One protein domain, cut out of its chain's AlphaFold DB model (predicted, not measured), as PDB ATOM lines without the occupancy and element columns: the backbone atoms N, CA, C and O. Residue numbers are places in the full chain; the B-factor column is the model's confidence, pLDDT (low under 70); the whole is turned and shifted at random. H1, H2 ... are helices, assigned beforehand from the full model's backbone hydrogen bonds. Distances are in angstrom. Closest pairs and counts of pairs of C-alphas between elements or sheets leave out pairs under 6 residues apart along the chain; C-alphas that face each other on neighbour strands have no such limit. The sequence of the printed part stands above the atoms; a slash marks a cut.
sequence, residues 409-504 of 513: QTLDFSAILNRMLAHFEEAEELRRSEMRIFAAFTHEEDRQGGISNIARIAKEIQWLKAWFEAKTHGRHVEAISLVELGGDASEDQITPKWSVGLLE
ATOM      1  N   GLN A 409      -0.885  -6.054   1.886       88.12
ATOM      2  CA  GLN A 409      -0.231  -4.820   1.436       88.12
ATOM      3  C   GLN A 409       0.756  -5.081   0.293       88.12
ATOM      4  O   GLN A 409       0.899  -4.252  -0.603       88.12
ATOM      5  N   THR A 410       1.420  -6.238   0.308       91.12
ATOM      6  CA  THR A 410       2.369  -6.645  -0.735       91.12
ATOM      7  C   THR A 410       1.655  -7.036  -2.031       91.12
ATOM      8  O   THR A 410       2.132  -6.727  -3.121       91.12
ATOM      9  N   LEU A 411       0.504  -7.706  -1.921       90.44
ATOM     10  CA  LEU A 411      -0.294  -8.171  -3.048       90.44
ATOM     11  C   LEU A 411      -1.714  -7.597  -2.969       90.44
ATOM     12  O   LEU A 411      -2.603  -8.204  -2.370       90.44
ATOM     13  N   ASP A 412      -1.942  -6.465  -3.644       90.62
ATOM     14  CA  ASP A 412      -3.288  -5.912  -3.833       90.62
ATOM     15  C   ASP A 412      -4.087  -6.775  -4.823       90.62
ATOM     16  O   ASP A 412      -4.194  -6.509  -6.025       90.62
ATOM     17  N   PHE A 413      -4.611  -7.880  -4.300       92.06
ATOM     18  CA  PHE A 413      -5.291  -8.891  -5.091       92.06
ATOM     19  C   PHE A 413      -6.575  -8.360  -5.730       92.06
ATOM     20  O   PHE A 413      -6.848  -8.687  -6.882       92.06
ATOM     21  N   SER A 414      -7.325  -7.486  -5.050       90.75
ATOM     22  CA  SER A 414      -8.532  -6.888  -5.638       90.75
ATOM     23  C   SER A 414      -8.186  -6.010  -6.844       90.75
ATOM     24  O   SER A 414      -8.799  -6.154  -7.908       90.75
ATOM     25  N   ALA A 415      -7.156  -5.159  -6.743       92.56
ATOM     26  CA  ALA A 415      -6.705  -4.356  -7.879       92.56
ATOM     27  C   ALA A 415      -6.201  -5.220  -9.048       92.56
ATOM     28  O   ALA A 415      -6.474  -4.909 -10.211       92.56
ATOM     29  N   ILE A 416      -5.510  -6.329  -8.763       92.88
ATOM     30  CA  ILE A 416      -5.059  -7.281  -9.790       92.88
ATOM     31  C   ILE A 416      -6.249  -7.942 -10.494       92.88
ATOM     32  O   ILE A 416      -6.278  -7.966 -11.726       92.88
ATOM     33  N   LEU A 417      -7.249  -8.423  -9.747       91.62
ATOM     34  CA  LEU A 417      -8.455  -9.019 -10.329       91.62
ATOM     35  C   LEU A 417      -9.222  -8.007 -11.194       91.62
ATOM     36  O   LEU A 417      -9.658  -8.365 -12.283       91.62
ATOM     37  N   ASN A 418      -9.314  -6.738 -10.778       93.50
ATOM     38  CA  ASN A 418      -9.912  -5.671 -11.594       93.50
ATOM     39  C   ASN A 418      -9.177  -5.468 -12.924       93.50
ATOM     40  O   ASN A 418      -9.805  -5.384 -13.977       93.50
ATOM     41  N   ARG A 419      -7.840  -5.418 -12.893       93.81
ATOM     42  CA  ARG A 419      -7.034  -5.309 -14.118       93.81
ATOM     43  C   ARG A 419      -7.233  -6.509 -15.038       93.81
ATOM     44  O   ARG A 419      -7.321  -6.341 -16.249       93.81
ATOM     45  N   MET A 420      -7.309  -7.712 -14.474       90.25
ATOM     46  CA  MET A 420      -7.568  -8.927 -15.244       90.25
ATOM     47  C   MET A 420      -8.960  -8.900 -15.879       90.25
ATOM     48  O   MET A 420      -9.065  -9.169 -17.071       90.25
ATOM     49  N   LEU A 421      -9.999  -8.508 -15.136       91.25
ATOM     50  CA  LEU A 421     -11.352  -8.329 -15.675       91.25
ATOM     51  C   LEU A 421     -11.368  -7.351 -16.855       91.25
ATOM     52  O   LEU A 421     -11.887  -7.704 -17.909       91.25
ATOM     53  N   ALA A 422     -10.709  -6.196 -16.724       93.44
ATOM     54  CA  ALA A 422     -10.596  -5.224 -17.812       93.44
ATOM     55  C   ALA A 422      -9.935  -5.823 -19.071       93.44
ATOM     56  O   ALA A 422     -10.407  -5.598 -20.183       93.44
ATOM     57  N   HIS A 423      -8.892  -6.647 -18.914       91.31
ATOM     58  CA  HIS A 423      -8.270  -7.349 -20.043       91.31
ATOM     59  C   HIS A 423      -9.194  -8.397 -20.688       91.31
ATOM     60  O   HIS A 423      -9.182  -8.551 -21.910       91.31
ATOM     61  N   PHE A 424     -10.004  -9.120 -19.906       88.94
ATOM     62  CA  PHE A 424     -10.985 -10.059 -20.460       88.94
ATOM     63  C   PHE A 424     -12.127  -9.337 -21.194       88.94
ATOM     64  O   PHE A 424     -12.582  -9.823 -22.230       88.94
ATOM     65  N   GLU A 425     -12.567  -8.180 -20.698       89.81
ATOM     66  CA  GLU A 425     -13.556  -7.326 -21.367       89.81
ATOM     67  C   GLU A 425     -13.022  -6.777 -22.697       89.81
ATOM     68  O   GLU A 425     -13.704  -6.872 -23.719       89.81
ATOM     69  N   GLU A 426     -11.780  -6.285 -22.712       92.75
ATOM     70  CA  GLU A 426     -11.090  -5.838 -23.928       92.75
ATOM     71  C   GLU A 426     -10.973  -6.974 -24.956       92.75
ATOM     72  O   GLU A 426     -11.313  -6.800 -26.128       92.75
ATOM     73  N   ALA A 427     -10.564  -8.169 -24.517       89.31
ATOM     74  CA  ALA A 427     -10.458  -9.344 -25.380       89.31
ATOM     75  C   ALA A 427     -11.814  -9.775 -25.968       89.31
ATOM     76  O   ALA A 427     -11.888 -10.208 -27.121       89.31
ATOM     77  N   GLU A 428     -12.898  -9.660 -25.199       89.00
ATOM     78  CA  GLU A 428     -14.248  -9.962 -25.676       89.00
ATOM     79  C   GLU A 428     -14.737  -8.930 -26.703       89.00
ATOM     80  O   GLU A 428     -15.378  -9.317 -27.684       89.00
ATOM     81  N   GLU A 429     -14.414  -7.643 -26.539       89.88
ATOM     82  CA  GLU A 429     -14.757  -6.632 -27.547       89.88
ATOM     83  C   GLU A 429     -13.939  -6.806 -28.829       89.88
ATOM     84  O   GLU A 429     -14.507  -6.750 -29.922       89.88
ATOM     85  N   LEU A 430     -12.644  -7.125 -28.723       90.19
ATOM     86  CA  LEU A 430     -11.815  -7.478 -29.879       90.19
ATOM     87  C   LEU A 430     -12.414  -8.664 -30.640       90.19
ATOM     88  O   LEU A 430     -12.653  -8.555 -31.843       90.19
ATOM     89  N   ARG A 431     -12.780  -9.746 -29.944       87.62
ATOM     90  CA  ARG A 431     -13.431 -10.917 -30.553       87.62
ATOM     91  C   ARG A 431     -14.730 -10.544 -31.279       87.62
ATOM     92  O   ARG A 431     -14.990 -11.030 -32.380       87.62
ATOM     93  N   ARG A 432     -15.566  -9.690 -30.677       86.69
ATOM     94  CA  ARG A 432     -16.799  -9.199 -31.321       86.69
ATOM     95  C   ARG A 432     -16.486  -8.356 -32.548       86.69
ATOM     96  O   ARG A 432     -17.176  -8.492 -33.553       86.69
ATOM     97  N   SER A 433     -15.462  -7.511 -32.487       88.50
ATOM     98  CA  SER A 433     -15.041  -6.686 -33.618       88.50
ATOM     99  C   SER A 433     -14.560  -7.539 -34.797       88.50
ATOM    100  O   SER A 433     -15.022  -7.330 -35.916       88.50
ATOM    101  N   GLU A 434     -13.741  -8.566 -34.548       86.44
ATOM    102  CA  GLU A 434     -13.276  -9.511 -35.569       86.44
ATOM    103  C   GLU A 434     -14.441 -10.265 -36.200       86.44
ATOM    104  O   GLU A 434     -14.521 -10.377 -37.421       86.44
ATOM    105  N   MET A 435     -15.385 -10.724 -35.375       86.19
ATOM    106  CA  MET A 435     -16.590 -11.391 -35.851       86.19
ATOM    107  C   MET A 435     -17.446 -10.464 -36.723       86.19
ATOM    108  O   MET A 435     -17.904 -10.891 -37.779       86.19
ATOM    109  N   ARG A 436     -17.627  -9.191 -36.340       84.00
ATOM    110  CA  ARG A 436     -18.346  -8.192 -37.155       84.00
ATOM    111  C   ARG A 436     -17.636  -7.938 -38.483       84.00
ATOM    112  O   ARG A 436     -18.295  -7.906 -39.516       84.00
ATOM    113  N   ILE A 437     -16.309  -7.780 -38.473       84.56
ATOM    114  CA  ILE A 437     -15.506  -7.580 -39.689       84.56
ATOM    115  C   ILE A 437     -15.637  -8.798 -40.604       84.56
ATOM    116  O   ILE A 437     -15.873  -8.640 -41.797       84.56
ATOM    117  N   PHE A 438     -15.549 -10.006 -40.051       83.12
ATOM    118  CA  PHE A 438     -15.692 -11.247 -40.804       83.12
ATOM    119  C   PHE A 438     -17.116 -11.442 -41.354       83.12
ATOM    120  O   PHE A 438     -17.273 -11.888 -42.490       83.12
ATOM    121  N   ALA A 439     -18.143 -11.060 -40.585       77.00
ATOM    122  CA  ALA A 439     -19.555 -11.151 -40.964       77.00
ATOM    123  C   ALA A 439     -20.000 -10.067 -41.964       77.00
ATOM    124  O   ALA A 439     -20.893 -10.300 -42.778       77.00
ATOM    125  N   ALA A 440     -19.361  -8.893 -41.963       70.75
ATOM    126  CA  ALA A 440     -19.623  -7.834 -42.941       70.75
ATOM    127  C   ALA A 440     -19.374  -8.301 -44.389       70.75
ATOM    128  O   ALA A 440     -19.947  -7.750 -45.326       70.75
ATOM    129  N   PHE A 441     -18.575  -9.355 -44.572       61.09
ATOM    130  CA  PHE A 441     -18.361 -10.002 -45.862       61.09
ATOM    131  C   PHE A 441     -19.413 -11.071 -46.227       61.09
ATOM    132  O   PHE A 441     -19.348 -11.589 -47.340       61.09
ATOM    133  N   THR A 442     -20.360 -11.444 -45.348       54.59
ATOM    134  CA  THR A 442     -21.147 -12.691 -45.506       54.59
ATOM    135  C   THR A 442     -22.662 -12.576 -45.635       54.59
ATOM    136  O   THR A 442     -23.289 -13.616 -45.809       54.59
ATOM    137  N   HIS A 443     -23.290 -11.397 -45.591       55.34
ATOM    138  CA  HIS A 443     -24.768 -11.298 -45.572       55.34
ATOM    139  C   HIS A 443     -25.434 -12.238 -44.531       55.34
ATOM    140  O   HIS A 443     -26.578 -12.657 -44.706       55.34
ATOM    141  N   GLU A 444     -24.730 -12.603 -43.453       53.84
ATOM    142  CA  GLU A 444     -25.308 -13.369 -42.350       53.84
ATOM    143  C   GLU A 444     -25.765 -12.394 -41.270       53.84
ATOM    144  O   GLU A 444     -24.959 -11.667 -40.692       53.84
ATOM    145  N   GLU A 445     -27.071 -12.377 -41.002       49.88
ATOM    146  CA  GLU A 445     -27.625 -11.631 -39.878       49.88
ATOM    147  C   GLU A 445     -27.125 -12.215 -38.555       49.88
ATOM    148  O   GLU A 445     -27.213 -13.422 -38.293       49.88
ATOM    149  N   ASP A 446     -26.613 -11.315 -37.722       48.56
ATOM    150  CA  ASP A 446     -26.006 -11.576 -36.427       48.56
ATOM    151  C   ASP A 446     -27.077 -12.076 -35.442       48.56
ATOM    152  O   ASP A 446     -27.691 -11.322 -34.688       48.56
ATOM    153  N   ARG A 447     -27.383 -13.377 -35.477       53.19
ATOM    154  CA  ARG A 447     -28.234 -13.990 -34.454       53.19
ATOM    155  C   ARG A 447     -27.415 -14.130 -33.175       53.19
ATOM    156  O   ARG A 447     -26.743 -15.145 -32.975       53.19
ATOM    157  N   GLN A 448     -27.489 -13.110 -32.315       55.69
ATOM    158  CA  GLN A 448     -27.056 -13.174 -30.917       55.69
ATOM    159  C   GLN A 448     -27.549 -14.483 -30.287       55.69
ATOM    160  O   GLN A 448     -28.744 -14.781 -30.311       55.69
ATOM    161  N   GLY A 449     -26.652 -15.258 -29.680       60.19
ATOM    162  CA  GLY A 449     -27.098 -16.401 -28.889       60.19
ATOM    163  C   GLY A 449     -25.988 -17.316 -28.402       60.19
ATOM    164  O   GLY A 449     -25.946 -18.487 -28.756       60.19
ATOM    165  N   GLY A 450     -25.090 -16.799 -27.570       64.75
ATOM    166  CA  GLY A 450     -24.165 -17.626 -26.799       64.75
ATOM    167  C   GLY A 450     -23.226 -16.769 -25.961       64.75
ATOM    168  O   GLY A 450     -22.689 -15.784 -26.461       64.75
ATOM    169  N   ILE A 451     -23.044 -17.129 -24.688       75.75
ATOM    170  CA  ILE A 451     -21.991 -16.549 -23.846       75.75
ATOM    171  C   ILE A 451     -20.664 -17.146 -24.327       75.75
ATOM    172  O   ILE A 451     -20.529 -18.369 -24.386       75.75
ATOM    173  N   SER A 452     -19.703 -16.293 -24.684       82.12
ATOM    174  CA  SER A 452     -18.370 -16.746 -25.087       82.12
ATOM    175  C   SER A 452     -17.605 -17.333 -23.900       82.12
ATOM    176  O   SER A 452     -17.870 -17.005 -22.740       82.12
ATOM    177  N   ASN A 453     -16.603 -18.176 -24.166       78.69
ATOM    178  CA  ASN A 453     -15.747 -18.679 -23.086       78.69
ATOM    179  C   ASN A 453     -14.960 -17.554 -22.390       78.69
ATOM    180  O   ASN A 453     -14.783 -17.623 -21.179       78.69
ATOM    181  N   ILE A 454     -14.574 -16.497 -23.115       83.44
ATOM    182  CA  ILE A 454     -13.916 -15.303 -22.547       83.44
ATOM    183  C   ILE A 454     -14.847 -14.626 -21.533       83.44
ATOM    184  O   ILE A 454     -14.459 -14.398 -20.388       83.44
ATOM    185  N   ALA A 455     -16.103 -14.388 -21.918       84.25
ATOM    186  CA  ALA A 455     -17.104 -13.797 -21.037       84.25
ATOM    187  C   ALA A 455     -17.431 -14.699 -19.835       84.25
ATOM    188  O   ALA A 455     -17.672 -14.200 -18.738       84.25
ATOM    189  N   ARG A 456     -17.421 -16.028 -20.011       82.06
ATOM    190  CA  ARG A 456     -17.595 -16.978 -18.903       82.06
ATOM    191  C   ARG A 456     -16.455 -16.878 -17.886       82.06
ATOM    192  O   ARG A 456     -16.734 -16.777 -16.699       82.06
ATOM    193  N   ILE A 457     -15.202 -16.850 -18.339       80.75
ATOM    194  CA  ILE A 457     -14.032 -16.712 -17.457       80.75
ATOM    195  C   ILE A 457     -14.073 -15.378 -16.704       80.75
ATOM    196  O   ILE A 457     -13.844 -15.353 -15.498       80.75
ATOM    197  N   ALA A 458     -14.428 -14.279 -17.382       86.81
ATOM    198  CA  ALA A 458     -14.593 -12.978 -16.734       86.81
ATOM    199  C   ALA A 458     -15.606 -13.047 -15.577       86.81
ATOM    200  O   ALA A 458     -15.324 -12.571 -14.481       86.81
ATOM    201  N   LYS A 459     -16.744 -13.728 -15.776       85.19
ATOM    202  CA  LYS A 459     -17.731 -13.950 -14.707       85.19
ATOM    203  C   LYS A 459     -17.177 -14.785 -13.549       85.19
ATOM    204  O   LYS A 459     -17.445 -14.459 -12.396       85.19
ATOM    205  N   GLU A 460     -16.390 -15.826 -13.827       83.19
ATOM    206  CA  GLU A 460     -15.750 -16.641 -12.779       83.19
ATOM    207  C   GLU A 460     -14.754 -15.815 -11.939       83.19
ATOM    208  O   GLU A 460     -14.746 -15.911 -10.710       83.19
ATOM    209  N   ILE A 461     -13.967 -14.944 -12.579       86.31
ATOM    210  CA  ILE A 461     -13.033 -14.024 -11.904       86.31
ATOM    211  C   ILE A 461     -13.795 -12.970 -11.090       86.31
ATOM    212  O   ILE A 461     -13.412 -12.659  -9.961       86.31
ATOM    213  N   GLN A 462     -14.894 -12.438 -11.630       88.38
ATOM    214  CA  GLN A 462     -15.742 -11.471 -10.935       88.38
ATOM    215  C   GLN A 462     -16.360 -12.084  -9.675       88.38
ATOM    216  O   GLN A 462     -16.369 -11.451  -8.618       88.38
ATOM    217  N   TRP A 463     -16.805 -13.341  -9.762       86.44
ATOM    218  CA  TRP A 463     -17.277 -14.098  -8.608       86.44
ATOM    219  C   TRP A 463     -16.168 -14.285  -7.562       86.44
ATOM    220  O   TRP A 463     -16.394 -14.006  -6.384       86.44
ATOM    221  N   LEU A 464     -14.954 -14.679  -7.978       84.88
ATOM    222  CA  LEU A 464     -13.806 -14.837  -7.072       84.88
ATOM    223  C   LEU A 464     -13.485 -13.538  -6.326       84.88
ATOM    224  O   LEU A 464     -13.245 -13.561  -5.118       84.88
ATOM    225  N   LYS A 465     -13.508 -12.404  -7.034       88.62
ATOM    226  CA  LYS A 465     -13.291 -11.079  -6.446       88.62
ATOM    227  C   LYS A 465     -14.337 -10.770  -5.378       88.62
ATOM    228  O   LYS A 465     -13.967 -10.435  -4.254       88.62
ATOM    229  N   ALA A 466     -15.620 -10.900  -5.716       86.12
ATOM    230  CA  ALA A 466     -16.716 -10.626  -4.789       86.12
ATOM    231  C   ALA A 466     -16.628 -11.515  -3.539       86.12
ATOM    232  O   ALA A 466     -16.769 -11.037  -2.413       86.12
ATOM    233  N   TRP A 467     -16.312 -12.799  -3.730       85.88
ATOM    234  CA  TRP A 467     -16.087 -13.747  -2.644       85.88
ATOM    235  C   TRP A 467     -14.915 -13.342  -1.737       85.88
ATOM    236  O   TRP A 467     -15.059 -13.305  -0.512       85.88
ATOM    237  N   PHE A 468     -13.768 -12.987  -2.323       86.50
ATOM    238  CA  PHE A 468     -12.575 -12.578  -1.583       86.50
ATOM    239  C   PHE A 468     -12.814 -11.288  -0.782       86.50
ATOM    240  O   PHE A 468     -12.458 -11.191   0.397       86.50
ATOM    241  N   GLU A 469     -13.480 -10.303  -1.384       87.62
ATOM    242  CA  GLU A 469     -13.854  -9.054  -0.718       87.62
ATOM    243  C   GLU A 469     -14.867  -9.296   0.407       87.62
ATOM    244  O   GLU A 469     -14.732  -8.731   1.489       87.62
ATOM    245  N   ALA A 470     -15.848 -10.181   0.224       83.75
ATOM    246  CA  ALA A 470     -16.773 -10.538   1.298       83.75
ATOM    247  C   ALA A 470     -16.038 -11.165   2.497       83.75
ATOM    248  O   ALA A 470     -16.256 -10.745   3.638       83.75
ATOM    249  N   LYS A 471     -15.115 -12.104   2.242       82.31
ATOM    250  CA  LYS A 471     -14.319 -12.776   3.281       82.31
ATOM    251  C   LYS A 471     -13.400 -11.827   4.047       82.31
ATOM    252  O   LYS A 471     -13.342 -11.906   5.271       82.31
ATOM    253  N   THR A 472     -12.724 -10.908   3.363       83.12
ATOM    254  CA  THR A 472     -11.838  -9.920   4.011       83.12
ATOM    255  C   THR A 472     -12.589  -8.926   4.903       83.12
ATOM    256  O   THR A 472     -12.032  -8.478   5.902       83.12
ATOM    257  N   HIS A 473     -13.856  -8.633   4.595       81.25
ATOM    258  CA  HIS A 473     -14.721  -7.751   5.389       81.25
ATOM    259  C   HIS A 473     -15.568  -8.497   6.441       81.25
ATOM    260  O   HIS A 473     -16.442  -7.889   7.057       81.25
ATOM    261  N   GLY A 474     -15.364  -9.807   6.633       70.12
ATOM    262  CA  GLY A 474     -16.112 -10.607   7.612       70.12
ATOM    263  C   GLY A 474     -17.595 -10.827   7.271       70.12
ATOM    264  O   GLY A 474     -18.389 -11.115   8.165       70.12
ATOM    265  N   ARG A 475     -17.995 -10.689   5.999       67.38
ATOM    266  CA  ARG A 475     -19.377 -10.925   5.541       67.38
ATOM    267  C   ARG A 475     -19.625 -12.415   5.264       67.38
ATOM    268  O   ARG A 475     -18.754 -13.110   4.740       67.38
ATOM    269  N   HIS A 476     -20.825 -12.907   5.591       56.81
ATOM    270  CA  HIS A 476     -21.234 -14.288   5.298       56.81
ATOM    271  C   HIS A 476     -21.438 -14.482   3.784       56.81
ATOM    272  O   HIS A 476     -22.106 -13.680   3.134       56.81
ATOM    273  N   VAL A 477     -20.863 -15.554   3.226       54.72
ATOM    274  CA  VAL A 477     -20.783 -15.811   1.769       54.72
ATOM    275  C   VAL A 477     -22.155 -16.063   1.124       54.72
ATOM    276  O   VAL A 477     -22.332 -15.797  -0.061       54.72
ATOM    277  N   GLU A 478     -23.148 -16.495   1.905       50.62
ATOM    278  CA  GLU A 478     -24.532 -16.720   1.447       50.62
ATOM    279  C   GLU A 478     -25.221 -15.445   0.919       50.62
ATOM    280  O   GLU A 478     -26.276 -15.528   0.296       50.62
ATOM    281  N   ALA A 479     -24.620 -14.267   1.127       42.88
ATOM    282  CA  ALA A 479     -25.140 -12.973   0.695       42.88
ATOM    283  C   ALA A 479     -24.605 -12.472  -0.664       42.88
ATOM    284  O   ALA A 479     -24.896 -11.331  -1.022       42.88
ATOM    285  N   ILE A 480     -23.846 -13.268  -1.436       53.81
ATOM    286  CA  ILE A 480     -23.483 -12.895  -2.820       53.81
ATOM    287  C   ILE A 480     -24.736 -13.057  -3.697       53.81
ATOM    288  O   ILE A 480     -24.967 -14.086  -4.326       53.81
ATOM    289  N   SER A 481     -25.600 -12.043  -3.658       48.19
ATOM    290  CA  SER A 481     -26.850 -11.980  -4.408       48.19
ATOM    291  C   SER A 481     -26.577 -11.839  -5.907       48.19
ATOM    292  O   SER A 481     -25.732 -11.040  -6.313       48.19
ATOM    293  N   LEU A 482     -27.366 -12.544  -6.733       42.94
ATOM    294  CA  LEU A 482     -27.409 -12.420  -8.201       42.94
ATOM    295  C   LEU A 482     -27.496 -10.963  -8.709       42.94
ATOM    296  O   LEU A 482     -27.187 -10.700  -9.869       42.94
ATOM    297  N   VAL A 483     -27.901 -10.022  -7.854       41.56
ATOM    298  CA  VAL A 483     -28.081  -8.604  -8.182       41.56
ATOM    299  C   VAL A 483     -26.748  -7.851  -8.355       41.56
ATOM    300  O   VAL A 483     -26.693  -6.920  -9.154       41.56
ATOM    301  N   GLU A 484     -25.654  -8.262  -7.699       47.19
ATOM    302  CA  GLU A 484     -24.341  -7.587  -7.824       47.19
ATOM    303  C   GLU A 484     -23.520  -8.050  -9.049       47.19
ATOM    304  O   GLU A 484     -22.567  -7.383  -9.448       47.19
ATOM    305  N   LEU A 485     -23.901  -9.165  -9.688       51.22
ATOM    306  CA  LEU A 485     -23.187  -9.774 -10.825       51.22
ATOM    307  C   LEU A 485     -23.784  -9.424 -12.205       51.22
ATOM    308  O   LEU A 485     -23.330  -9.948 -13.221       51.22
ATOM    309  N   GLY A 486     -24.770  -8.519 -12.255       44.41
ATOM    310  CA  GLY A 486     -25.165  -7.796 -13.471       44.41
ATOM    311  C   GLY A 486     -25.531  -8.657 -14.689       44.41
ATOM    312  O   GLY A 486     -25.049  -8.382 -15.788       44.41
ATOM    313  N   GLY A 487     -26.374  -9.688 -14.545       43.44
ATOM    314  CA  GLY A 487     -26.804 -10.475 -15.705       43.44
ATOM    315  C   GLY A 487     -28.039 -11.355 -15.506       43.44
ATOM    316  O   GLY A 487     -28.164 -12.064 -14.515       43.44
ATOM    317  N   ASP A 488     -28.899 -11.350 -16.526       36.09
ATOM    318  CA  ASP A 488     -30.172 -12.075 -16.681       36.09
ATOM    319  C   ASP A 488     -29.965 -13.591 -16.951       36.09
ATOM    320  O   ASP A 488     -30.466 -14.156 -17.924       36.09
ATOM    321  N   ALA A 489     -29.121 -14.258 -16.152       42.09
ATOM    322  CA  ALA A 489     -28.743 -15.663 -16.342       42.09
ATOM    323  C   ALA A 489     -29.151 -16.534 -15.143       42.09
ATOM    324  O   ALA A 489     -29.005 -16.139 -13.990       42.09
ATOM    325  N   SER A 490     -29.647 -17.742 -15.432       43.16
ATOM    326  CA  SER A 490     -30.081 -18.726 -14.435       43.16
ATOM    327  C   SER A 490     -28.988 -19.054 -13.409       43.16
ATOM    328  O   SER A 490     -27.824 -19.213 -13.778       43.16
ATOM    329  N   GLU A 491     -29.405 -19.264 -12.162       40.62
ATOM    330  CA  GLU A 491     -28.617 -19.570 -10.953       40.62
ATOM    331  C   GLU A 491     -27.512 -20.645 -11.148       40.62
ATOM    332  O   GLU A 491     -26.423 -20.516 -10.592       40.62
ATOM    333  N   ASP A 492     -27.724 -21.624 -12.038       42.25
ATOM    334  CA  ASP A 492     -26.768 -22.698 -12.380       42.25
ATOM    335  C   ASP A 492     -25.554 -22.265 -13.243       42.25
ATOM    336  O   ASP A 492     -24.658 -23.073 -13.490       42.25
ATOM    337  N   GLN A 493     -25.501 -21.024 -13.752       48.50
ATOM    338  CA  GLN A 493     -24.429 -20.555 -14.658       48.50
ATOM    339  C   GLN A 493     -23.401 -19.611 -14.021       48.50
ATOM    340  O   GLN A 493     -22.434 -19.243 -14.688       48.50
ATOM    341  N   ILE A 494     -23.608 -19.184 -12.774       53.75
ATOM    342  CA  ILE A 494     -22.840 -18.079 -12.174       53.75
ATOM    343  C   ILE A 494     -21.827 -18.578 -11.137       53.75
ATOM    344  O   ILE A 494     -20.770 -17.973 -10.977       53.75
ATOM    345  N   THR A 495     -22.098 -19.697 -10.464       57.03
ATOM    346  CA  THR A 495     -21.163 -20.287  -9.500       57.03
ATOM    347  C   THR A 495     -20.109 -21.135 -10.222       57.03
ATOM    348  O   THR A 495     -20.453 -22.083 -10.936       57.03
ATOM    349  N   PRO A 496     -18.805 -20.834 -10.062       63.03
ATOM    350  CA  PRO A 496     -17.763 -21.631 -10.697       63.03
ATOM    351  C   PRO A 496     -17.789 -23.070 -10.176       63.03
ATOM    352  O   PRO A 496     -17.924 -23.289  -8.976       63.03
ATOM    353  N   LYS A 497     -17.601 -24.070 -11.045       61.62
ATOM    354  CA  LYS A 497     -17.616 -25.495 -10.639       61.62
ATOM    355  C   LYS A 497     -16.555 -25.842  -9.587       61.62
ATOM    356  O   LYS A 497     -16.733 -26.791  -8.832       61.62
ATOM    357  N   TRP A 498     -15.464 -25.081  -9.542       62.16
ATOM    358  CA  TRP A 498     -14.380 -25.227  -8.572       62.16
ATOM    359  C   TRP A 498     -14.654 -24.522  -7.232       62.16
ATOM    360  O   TRP A 498     -13.883 -24.705  -6.292       62.16
ATOM    361  N   SER A 499     -15.739 -23.745  -7.102       54.72
ATOM    362  CA  SER A 499     -16.042 -22.987  -5.878       54.72
ATOM    363  C   SER A 499     -16.252 -23.889  -4.659       54.72
ATOM    364  O   SER A 499     -15.947 -23.482  -3.544       54.72
ATOM    365  N   VAL A 500     -16.676 -25.142  -4.866       53.69
ATOM    366  CA  VAL A 500     -16.844 -26.146  -3.802       53.69
ATOM    367  C   VAL A 500     -15.545 -26.351  -3.012       53.69
ATOM    368  O   VAL A 500     -15.575 -26.314  -1.788       53.69
ATOM    369  N   GLY A 501     -14.390 -26.449  -3.681       51.06
ATOM    370  CA  GLY A 501     -13.092 -26.629  -3.011       51.06
ATOM    371  C   GLY A 501     -12.582 -25.392  -2.257       51.06
ATOM    372  O   GLY A 501     -11.650 -25.490  -1.464       51.06
ATOM    373  N   LEU A 502     -13.187 -24.227  -2.499       52.72
ATOM    374  CA  LEU A 502     -12.922 -22.961  -1.804       52.72
ATOM    375  C   LEU A 502     -13.831 -22.757  -0.585       52.72
ATOM    376  O   LEU A 502     -13.499 -21.988   0.317       52.72
ATOM    377  N   LEU A 503     -15.000 -23.404  -0.606       49.66
ATOM    378  CA  LEU A 503     -16.059 -23.284   0.394       49.66
ATOM    379  C   LEU A 503     -16.036 -24.415   1.430       49.66
ATOM    380  O   LEU A 503     -16.655 -24.262   2.480       49.66
ATOM    381  N   GLU A 504     -15.331 -25.521   1.172       49.97
ATOM    382  CA  GLU A 504     -15.029 -26.515   2.204       49.97
ATOM    383  C   GLU A 504     -14.174 -25.877   3.312       49.97
ATOM    384  O   GLU A 504     -13.182 -25.195   3.039       49.97
TER     385      GLU A 504
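AT A GLANCE: This is residues 409 to 504 of the 513 residues of the protein "C6 transcription" of Fusarium flagelliforme (UniProt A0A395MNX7). Look first for a long helical hairpin: H1 and H2 lie side by side, running opposite ways, and the far end of H1 with the loop after it, residues 437 to 445, sticks out. From the end of H2 the long stretch of residues 473 to 499 folds back loosely along H2, on the side away from H1, and ends in the tiny helix H3. You will find 96 residues printed, with three named helices in the order H1, H2, H3 and no named strand, an all-helix class. The whole is loose, with a radius of gyration of the C-alphas of 16.6 A, and elongated, spanning 54 by 33 by 22 A.

IN THESE COORDINATES: Find C-alpha 413 at (-5.291, -8.891, -5.091); from there H1, residues 413 to 439, runs 38.7 A to C-alpha 439 at (-19.555, -11.151, -40.964). H2, residues 453 to 472, covers 28.7 A. H3, residues 500 to 503, ends at C-alpha 503, at (-16.059, -23.284, 0.394).

HOW THE PARTS SIT: Start at Leu 421 of H1: H1 and H2 touch, and the closest C-alphas are those of Leu 421 and Ala 458, 5.8 A apart. Their lines stand at a shallow tilt of 16 degrees, opposite ways, a helical hairpin. H3 is apart from H1 and from H2. In H1 and H2 every O i to N i+4 pair is within hydrogen-bond range; H3 is too short for such a pair, and its one O i to N i+3 pair is within range.

THE WHOLE: The two C-alphas farthest apart are those of His 443 and Gly 474, 53.9 A. The printed part has no cut. Both links are long, with 13 residues from H1 to H2 and 27 from H2 to H3. Look in the B-factor column for pLDDT under 70 at residues 441 to 450 and 475 to 504; the mean of the printed part is 71.9.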